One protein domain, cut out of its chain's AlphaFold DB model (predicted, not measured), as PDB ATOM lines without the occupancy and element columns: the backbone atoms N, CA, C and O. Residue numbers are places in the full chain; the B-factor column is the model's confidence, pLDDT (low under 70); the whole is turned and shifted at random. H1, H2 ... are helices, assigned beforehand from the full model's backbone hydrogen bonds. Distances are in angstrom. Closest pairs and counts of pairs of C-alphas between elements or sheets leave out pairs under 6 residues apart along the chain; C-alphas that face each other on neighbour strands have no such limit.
ATOM      1  N   ILE A  31     -57.445   3.495 -47.286       93.25
ATOM      2  CA  ILE A  31     -58.211   2.697 -46.316       93.25
ATOM      3  C   ILE A  31     -57.362   1.574 -45.703       93.25
ATOM      4  O   ILE A  31     -57.341   1.439 -44.487       93.25
ATOM      5  N   SER A  32     -56.604   0.807 -46.496       90.75
ATOM      6  CA  SER A  32     -55.746  -0.254 -45.937       90.75
ATOM      7  C   SER A  32     -54.646   0.285 -45.025       90.75
ATOM      8  O   SER A  32     -54.328  -0.351 -44.027       90.75
ATOM      9  N   LYS A  33     -54.070   1.450 -45.354       92.56
ATOM     10  CA  LYS A  33     -53.056   2.089 -44.507       92.56
ATOM     11  C   LYS A  33     -53.675   2.554 -43.188       92.56
ATOM     12  O   LYS A  33     -53.123   2.265 -42.139       92.56
ATOM     13  N   PHE A  34     -54.840   3.189 -43.263       94.31
ATOM     14  CA  PHE A  34     -55.592   3.621 -42.090       94.31
ATOM     15  C   PHE A  34     -55.952   2.447 -41.175       94.31
ATOM     16  O   PHE A  34     -55.624   2.476 -39.999       94.31
ATOM     17  N   ILE A  35     -56.538   1.372 -41.720       92.75
ATOM     18  CA  ILE A  35     -56.879   0.174 -40.935       92.75
ATOM     19  C   ILE A  35     -55.629  -0.408 -40.272       92.75
ATOM     20  O   ILE A  35     -55.689  -0.779 -39.105       92.75
ATOM     21  N   LYS A  36     -54.501  -0.470 -40.991       91.31
ATOM     22  CA  LYS A  36     -53.235  -0.943 -40.427       91.31
ATOM     23  C   LYS A  36     -52.829  -0.114 -39.204       91.31
ATOM     24  O   LYS A  36     -52.610  -0.691 -38.148       91.31
ATOM     25  N   GLU A  37     -52.752   1.206 -39.352       93.50
ATOM     26  CA  GLU A  37     -52.334   2.116 -38.275       93.50
ATOM     27  C   GLU A  37     -53.285   2.027 -37.072       93.50
ATOM     28  O   GLU A  37     -52.834   1.908 -35.937       93.50
ATOM     29  N   THR A  38     -54.600   1.976 -37.313       94.12
ATOM     30  CA  THR A  38     -55.604   1.824 -36.248       94.12
ATOM     31  C   THR A  38     -55.488   0.488 -35.513       94.12
ATOM     32  O   THR A  38     -55.644   0.444 -34.297       94.12
ATOM     33  N   VAL A  39     -55.232  -0.614 -36.224       92.06
ATOM     34  CA  VAL A  39     -55.052  -1.933 -35.595       92.06
ATOM     35  C   VAL A  39     -53.760  -1.973 -34.780       92.06
ATOM     36  O   VAL A  39     -53.776  -2.491 -33.670       92.06
ATOM     37  N   GLU A  40     -52.661  -1.408 -35.289       92.94
ATOM     38  CA  GLU A  40     -51.395  -1.311 -34.548       92.94
ATOM     39  C   GLU A  40     -51.560  -0.498 -33.255       92.94
ATOM     40  O   GLU A  40     -51.152  -0.959 -32.191       92.94
ATOM     41  N   GLU A  41     -52.229   0.656 -33.323       93.81
ATOM     42  CA  GLU A  41     -52.527   1.489 -32.151       93.81
ATOM     43  C   GLU A  41     -53.385   0.741 -31.122       93.81
ATOM     44  O   GLU A  41     -53.089   0.761 -29.928       93.81
ATOM     45  N   LYS A  42     -54.428   0.033 -31.576       92.19
ATOM     46  CA  LYS A  42     -55.313  -0.723 -30.680       92.19
ATOM     47  C   LYS A  42     -54.619  -1.905 -30.021       92.19
ATOM     48  O   LYS A  42     -54.824  -2.119 -28.831       92.19
ATOM     49  N   LEU A  43     -53.780  -2.632 -30.755       90.88
ATOM     50  CA  LEU A  43     -52.997  -3.727 -30.185       90.88
ATOM     51  C   LEU A  43     -51.987  -3.228 -29.150       90.88
ATOM     52  O   LEU A  43     -51.749  -3.912 -28.159       90.88
ATOM     53  N   GLU A  44     -51.390  -2.054 -29.359       91.25
ATOM     54  CA  GLU A  44     -50.482  -1.479 -28.367       91.25
ATOM     55  C   GLU A  44     -51.241  -1.013 -27.118       91.25
ATOM     56  O   GLU A  44     -50.838  -1.327 -26.000       91.25
ATOM     57  N   GLN A  45     -52.402  -0.380 -27.302       91.00
ATOM     58  CA  GLN A  45     -53.282   0.003 -26.199       91.00
ATOM     59  C   GLN A  45     -53.748  -1.211 -25.376       91.00
ATOM     60  O   GLN A  45     -53.721  -1.164 -24.149       91.00
ATOM     61  N   GLU A  46     -54.099  -2.328 -26.020       87.81
ATOM     62  CA  GLU A  46     -54.468  -3.567 -25.319       87.81
ATOM     63  C   GLU A  46     -53.319  -4.129 -24.469       87.81
ATOM     64  O   GLU A  46     -53.561  -4.645 -23.377       87.81
ATOM     65  N   LYS A  47     -52.063  -4.014 -24.919       85.31
ATOM     66  CA  LYS A  47     -50.905  -4.419 -24.102       85.31
ATOM     67  C   LYS A  47     -50.739  -3.526 -22.879       85.31
ATOM     68  O   LYS A  47     -50.437  -4.037 -21.801       85.31
ATOM     69  N   GLU A  48     -50.920  -2.217 -23.036       87.50
ATOM     70  CA  GLU A  48     -50.861  -1.276 -21.916       87.50
ATOM     71  C   GLU A  48     -51.974  -1.545 -20.899       87.50
ATOM     72  O   GLU A  48     -51.721  -1.559 -19.692       87.50
ATOM     73  N   ASP A  49     -53.191  -1.800 -21.374       87.44
ATOM     74  CA  ASP A  49     -54.339  -2.110 -20.522       87.44
ATOM     75  C   ASP A  49     -54.152  -3.450 -19.806       87.44
ATOM     76  O   ASP A  49     -54.421  -3.557 -18.608       87.44
ATOM     77  N   LEU A  50     -53.595  -4.454 -20.490       84.44
ATOM     78  CA  LEU A  50     -53.221  -5.721 -19.871       84.44
ATOM     79  C   LEU A  50     -52.154  -5.515 -18.785       84.44
ATOM     80  O   LEU A  50     -52.276  -6.063 -17.688       84.44
ATOM     81  N   ALA A  51     -51.128  -4.704 -19.054       82.06
ATOM     82  CA  ALA A  51     -50.087  -4.391 -18.080       82.06
ATOM     83  C   ALA A  51     -50.661  -3.688 -16.839       82.06
ATOM     84  O   ALA A  51     -50.313  -4.056 -15.712       82.06
ATOM     85  N   LYS A  52     -51.579  -2.732 -17.025       85.88
ATOM     86  CA  LYS A  52     -52.295  -2.070 -15.924       85.88
ATOM     87  C   LYS A  52     -53.147  -3.058 -15.134       85.88
ATOM     88  O   LYS A  52     -53.038  -3.091 -13.914       85.88
ATOM     89  N   ALA A  53     -53.913  -3.915 -15.806       84.00
ATOM     90  CA  ALA A  53     -54.738  -4.927 -15.148       84.00
ATOM     91  C   ALA A  53     -53.895  -5.891 -14.294       84.00
ATOM     92  O   ALA A  53     -54.276  -6.225 -13.171       84.00
ATOM     93  N   TYR A  54     -52.712  -6.295 -14.774       80.50
ATOM     94  CA  TYR A  54     -51.769  -7.076 -13.970       80.50
ATOM     95  C   TYR A  54     -51.262  -6.295 -12.754       80.50
ATOM     96  O   TYR A  54     -51.250  -6.838 -11.648       80.50
ATOM     97  N   GLN A  55     -50.865  -5.033 -12.930       81.06
ATOM     98  CA  GLN A  55     -50.415  -4.189 -11.819       81.06
ATOM     99  C   GLN A  55     -51.505  -4.010 -10.757       81.06
ATOM    100  O   GLN A  55     -51.230  -4.184  -9.571       81.06
ATOM    101  N   GLU A  56     -52.740  -3.734 -11.167       81.88
ATOM    102  CA  GLU A  56     -53.892  -3.611 -10.270       81.88
ATOM    103  C   GLU A  56     -54.200  -4.930  -9.555       81.88
ATOM    104  O   GLU A  56     -54.447  -4.941  -8.348       81.88
ATOM    105  N   CYS A  57     -54.138  -6.060 -10.263       81.19
ATOM    106  CA  CYS A  57     -54.343  -7.380  -9.675       81.19
ATOM    107  C   CYS A  57     -53.337  -7.650  -8.547       81.19
ATOM    108  O   CYS A  57     -53.739  -8.050  -7.452       81.19
ATOM    109  N   TYR A  58     -52.052  -7.367  -8.776       76.62
ATOM    110  CA  TYR A  58     -51.004  -7.547  -7.770       76.62
ATOM    111  C   TYR A  58     -51.060  -6.519  -6.638       76.62
ATOM    112  O   TYR A  58     -50.786  -6.876  -5.493       76.62
ATOM    113  N   ALA A  59     -51.443  -5.272  -6.923       78.38
ATOM    114  CA  ALA A  59     -51.640  -4.246  -5.901       78.38
ATOM    115  C   ALA A  59     -52.775  -4.624  -4.937       78.38
ATOM    116  O   ALA A  59     -52.642  -4.463  -3.725       78.38
ATOM    117  N   ASN A  60     -53.860  -5.189  -5.470       81.06
ATOM    118  CA  ASN A  60     -55.011  -5.624  -4.682       81.06
ATOM    119  C   ASN A  60     -54.826  -7.019  -4.061       81.06
ATOM    120  O   ASN A  60     -55.496  -7.351  -3.087       81.06
ATOM    121  N   ASN A  61     -53.906  -7.836  -4.588       80.94
ATOM    122  CA  ASN A  61     -53.639  -9.197  -4.118       80.94
ATOM    123  C   ASN A  61     -52.126  -9.474  -4.010       80.94
ATOM    124  O   ASN A  61     -51.564 -10.211  -4.828       80.94
ATOM    125  N   PRO A  62     -51.446  -8.960  -2.967       80.44
ATOM    126  CA  PRO A  62     -49.992  -9.091  -2.820       80.44
ATOM    127  C   PRO A  62     -49.500 -10.546  -2.772       80.44
ATOM    128  O   PRO A  62     -48.410 -10.861  -3.248       80.44
ATOM    129  N   HIS A  63     -50.326 -11.459  -2.253       82.81
ATOM    130  CA  HIS A  63     -50.017 -12.889  -2.197       82.81
ATOM    131  C   HIS A  63     -49.898 -13.533  -3.592       82.81
ATOM    132  O   HIS A  63     -49.122 -14.474  -3.765       82.81
ATOM    133  N   LEU A  64     -50.609 -13.016  -4.605       81.19
ATOM    134  CA  LEU A  64     -50.479 -13.484  -5.989       81.19
ATOM    135  C   LEU A  64     -49.140 -13.064  -6.599       81.19
ATOM    136  O   LEU A  64     -48.569 -13.821  -7.379       81.19
ATOM    137  N   LEU A  65     -48.603 -11.905  -6.207       79.19
ATOM    138  CA  LEU A  65     -47.285 -11.452  -6.658       79.19
ATOM    139  C   LEU A  65     -46.174 -12.346  -6.097       79.19
ATOM    140  O   LEU A  65     -45.236 -12.700  -6.809       79.19
ATOM    141  N   GLU A  66     -46.279 -12.732  -4.824       81.00
ATOM    142  CA  GLU A  66     -45.350 -13.692  -4.225       81.00
ATOM    143  C   GLU A  66     -45.432 -15.065  -4.888       81.00
ATOM    144  O   GLU A  66     -44.401 -15.705  -5.109       81.00
ATOM    145  N   LEU A  67     -46.643 -15.520  -5.220       83.56
ATOM    146  CA  LEU A  67     -46.840 -16.776  -5.930       83.56
ATOM    147  C   LEU A  67     -46.226 -16.704  -7.333       83.56
ATOM    148  O   LEU A  67     -45.419 -17.563  -7.667       83.56
ATOM    149  N   ALA A  68     -46.502 -15.654  -8.108       82.38
ATOM    150  CA  ALA A  68     -45.927 -15.465  -9.441       82.38
ATOM    151  C   ALA A  68     -44.387 -15.522  -9.421       82.38
ATOM    152  O   ALA A  68     -43.790 -16.275 -10.188       82.38
ATOM    153  N   LYS A  69     -43.743 -14.838  -8.463       83.62
ATOM    154  CA  LYS A  69     -42.279 -14.879  -8.280       83.62
ATOM    155  C   LYS A  69     -41.751 -16.276  -7.939       83.62
ATOM    156  O   LYS A  69     -40.665 -16.650  -8.377       83.62
ATOM    157  N   LYS A  70     -42.489 -17.054  -7.139       85.12
ATOM    158  CA  LYS A  70     -42.112 -18.442  -6.815       85.12
ATOM    159  C   LYS A  70     -42.161 -19.341  -8.050       85.12
ATOM    160  O   LYS A  70     -41.285 -20.185  -8.201       85.12
ATOM    161  N   TRP A  71     -43.156 -19.154  -8.915       84.06
ATOM    162  CA  TRP A  71     -43.297 -19.924 -10.153       84.06
ATOM    163  C   TRP A  71     -42.227 -19.555 -11.184       84.06
ATOM    164  O   TRP A  71     -41.631 -20.452 -11.772       84.06
ATOM    165  N   GLU A  72     -41.923 -18.265 -11.340       82.19
ATOM    166  CA  GLU A  72     -40.838 -17.783 -12.210       82.19
ATOM    167  C   GLU A  72     -39.489 -18.388 -11.797       82.19
ATOM    168  O   GLU A  72     -38.789 -18.997 -12.603       82.19
ATOM    169  N   LYS A  73     -39.184 -18.352 -10.495       82.38
ATOM    170  CA  LYS A  73     -37.969 -18.963  -9.950       82.38
ATOM    171  C   LYS A  73     -37.915 -20.481 -10.161       82.38
ATOM    172  O   LYS A  73     -36.852 -21.010 -10.470       82.38
ATOM    173  N   ALA A  74     -39.039 -21.181 -10.001       78.06
ATOM    174  CA  ALA A  74     -39.103 -22.625 -10.228       78.06
ATOM    175  C   ALA A  74     -38.827 -22.987 -11.698       78.06
ATOM    176  O   ALA A  74     -38.094 -23.935 -11.971       78.06
ATOM    177  N   GLN A  75     -39.347 -22.195 -12.641       80.62
ATOM    178  CA  GLN A  75     -39.097 -22.382 -14.069       80.62
ATOM    179  C   GLN A  75     -37.612 -22.190 -14.425       80.62
ATOM    180  O   GLN A  75     -37.046 -22.988 -15.178       80.62
ATOM    181  N   ASP A  76     -36.963 -21.171 -13.856       77.88
ATOM    182  CA  ASP A  76     -35.530 -20.928 -14.056       77.88
ATOM    183  C   ASP A  76     -34.667 -22.051 -13.463       77.88
ATOM    184  O   ASP A  76     -33.704 -22.509 -14.086       77.88
ATOM    185  N   GLU A  77     -35.016 -22.537 -12.269       78.75
ATOM    186  CA  GLU A  77     -34.315 -23.642 -11.610       78.75
ATOM    187  C   GLU A  77     -34.441 -24.957 -12.394       78.75
ATOM    188  O   GLU A  77     -33.446 -25.678 -12.551       78.75
ATOM    189  N   ASP A  78     -35.620 -25.245 -12.947       81.88
ATOM    190  CA  ASP A  78     -35.848 -26.400 -13.819       81.88
ATOM    191  C   ASP A  78     -35.003 -26.321 -15.100       81.88
ATOM    192  O   ASP A  78     -34.359 -27.307 -15.484       81.88
ATOM    193  N   TRP A  79     -34.925 -25.142 -15.725       73.25
ATOM    194  CA  TRP A  79     -34.098 -24.920 -16.912       73.25
ATOM    195  C   TRP A  79     -32.599 -25.089 -16.623       73.25
ATOM    196  O   TRP A  79     -31.896 -25.809 -17.341       73.25
ATOM    197  N   ILE A  80     -32.106 -24.501 -15.528       82.38
ATOM    198  CA  ILE A  80     -30.704 -24.616 -15.096       82.38
ATOM    199  C   ILE A  80     -30.343 -26.078 -14.794       82.38
ATOM    200  O   ILE A  80     -29.257 -26.551 -15.153       82.38
ATOM    201  N   ASN A  81     -31.239 -26.816 -14.140       81.00
ATOM    202  CA  ASN A  81     -31.025 -28.226 -13.823       81.00
ATOM    203  C   ASN A  81     -31.018 -29.105 -15.079       81.00
ATOM    204  O   ASN A  81     -30.176 -30.005 -15.192       81.00
ATOM    205  N   TRP A  82     -31.905 -28.836 -16.039       83.88
ATOM    206  CA  TRP A  82     -31.886 -29.492 -17.345       83.88
ATOM    207  C   TRP A  82     -30.572 -29.225 -18.093       83.88
ATOM    208  O   TRP A  82     -29.938 -30.162 -18.588       83.88
ATOM    209  N   GLU A  83     -30.100 -27.976 -18.114       78.75
ATOM    210  CA  GLU A  83     -28.869 -27.604 -18.815       78.75
ATOM    211  C   GLU A  83     -27.623 -28.266 -18.203       78.75
ATOM    212  O   GLU A  83     -26.766 -28.783 -18.931       78.75
ATOM    213  N   LYS A  84     -27.543 -28.332 -16.866       81.00
ATOM    214  CA  LYS A  84     -26.476 -29.050 -16.146       81.00
ATOM    215  C   LYS A  84     -26.471 -30.544 -16.468       81.00
ATOM    216  O   LYS A  84     -25.412 -31.093 -16.773       81.00
ATOM    217  N   LYS A  85     -27.640 -31.199 -16.461       81.44
ATOM    218  CA  LYS A  85     -27.763 -32.619 -16.845       81.44
ATOM    219  C   LYS A  85     -27.325 -32.856 -18.289       81.44
ATOM    220  O   LYS A  85     -26.612 -33.819 -18.556       81.44
ATOM    221  N   ARG A  86     -27.685 -31.956 -19.209       81.44
ATOM    222  CA  ARG A  86     -27.282 -32.045 -20.620       81.44
ATOM    223  C   ARG A  86     -25.767 -31.918 -20.811       81.44
ATOM    224  O   ARG A  86     -25.210 -32.618 -21.651       81.44
ATOM    225  N   ARG A  87     -25.099 -31.035 -20.057       72.56
ATOM    226  CA  ARG A  87     -23.636 -30.844 -20.122       72.56
ATOM    227  C   ARG A  87     -22.845 -32.012 -19.538       72.56
ATOM    228  O   ARG A  87     -21.832 -32.369 -20.119       72.56
ATOM    229  N   ASN A  88     -23.325 -32.618 -18.453       73.06
ATOM    230  CA  ASN A  88     -22.662 -33.754 -17.798       73.06
ATOM    231  C   ASN A  88     -22.903 -35.107 -18.502       73.06
ATOM    232  O   ASN A  88     -22.394 -36.125 -18.049       73.06
ATOM    233  N   SER A  89     -23.708 -35.127 -19.570       60.38
ATOM    234  CA  SER A  89     -24.008 -36.316 -20.378       60.38
ATOM    235  C   SER A  89     -23.211 -36.368 -21.698       60.38
ATOM    236  O   SER A  89     -23.545 -37.167 -22.575       60.38
TER     237      SER A  89
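Overview. This is residues 31 to 89 of the 90 residues of an uncharacterized protein of endosymbiont GvMRE of Glomus versiforme (UniProt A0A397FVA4). Two long helices, H1 then H2, meet near their ends at a tight turn and make a wide, flat V. The two arms stick out from that corner with nothing between them: residues 31 to 53 of H1 and 69 to 87 of H2 stand free. The printed part has 59 residues with two named helices and no named strand, and its class is all helix. It is extended, with a radius of gyration of the C-alphas of 19.5 A and spans of 58 by 36 by 6 A.

Along the chain. H1 runs from Ile 31 to Asn 60, 42.6 A from first to last C-alpha, and begins at C-alpha 31 (-58.211, 2.697, -46.316). H2 runs from Pro 62 to Arg 87, 38.3 A long, and ends at C-alpha 87 (-23.636, -30.844, -20.122).

Arrangement. H1 and H2 are close but not clearly touching; their closest C-alphas, of Tyr 58 and Leu 65, are 5.5 A apart. Their lines are about perpendicular, at 75 degrees. In H1 and H2 every O i to N i+4 pair is within hydrogen-bond range.

Size, cuts and confidence. The C-alphas of Ile 31 and Asn 88, the two farthest apart, are 58.4 A apart. The printed part has no cut, and the link from H1 to H2 is tight, with one residue. Mean pLDDT of the printed part is 83.8; residue 89 is under 70.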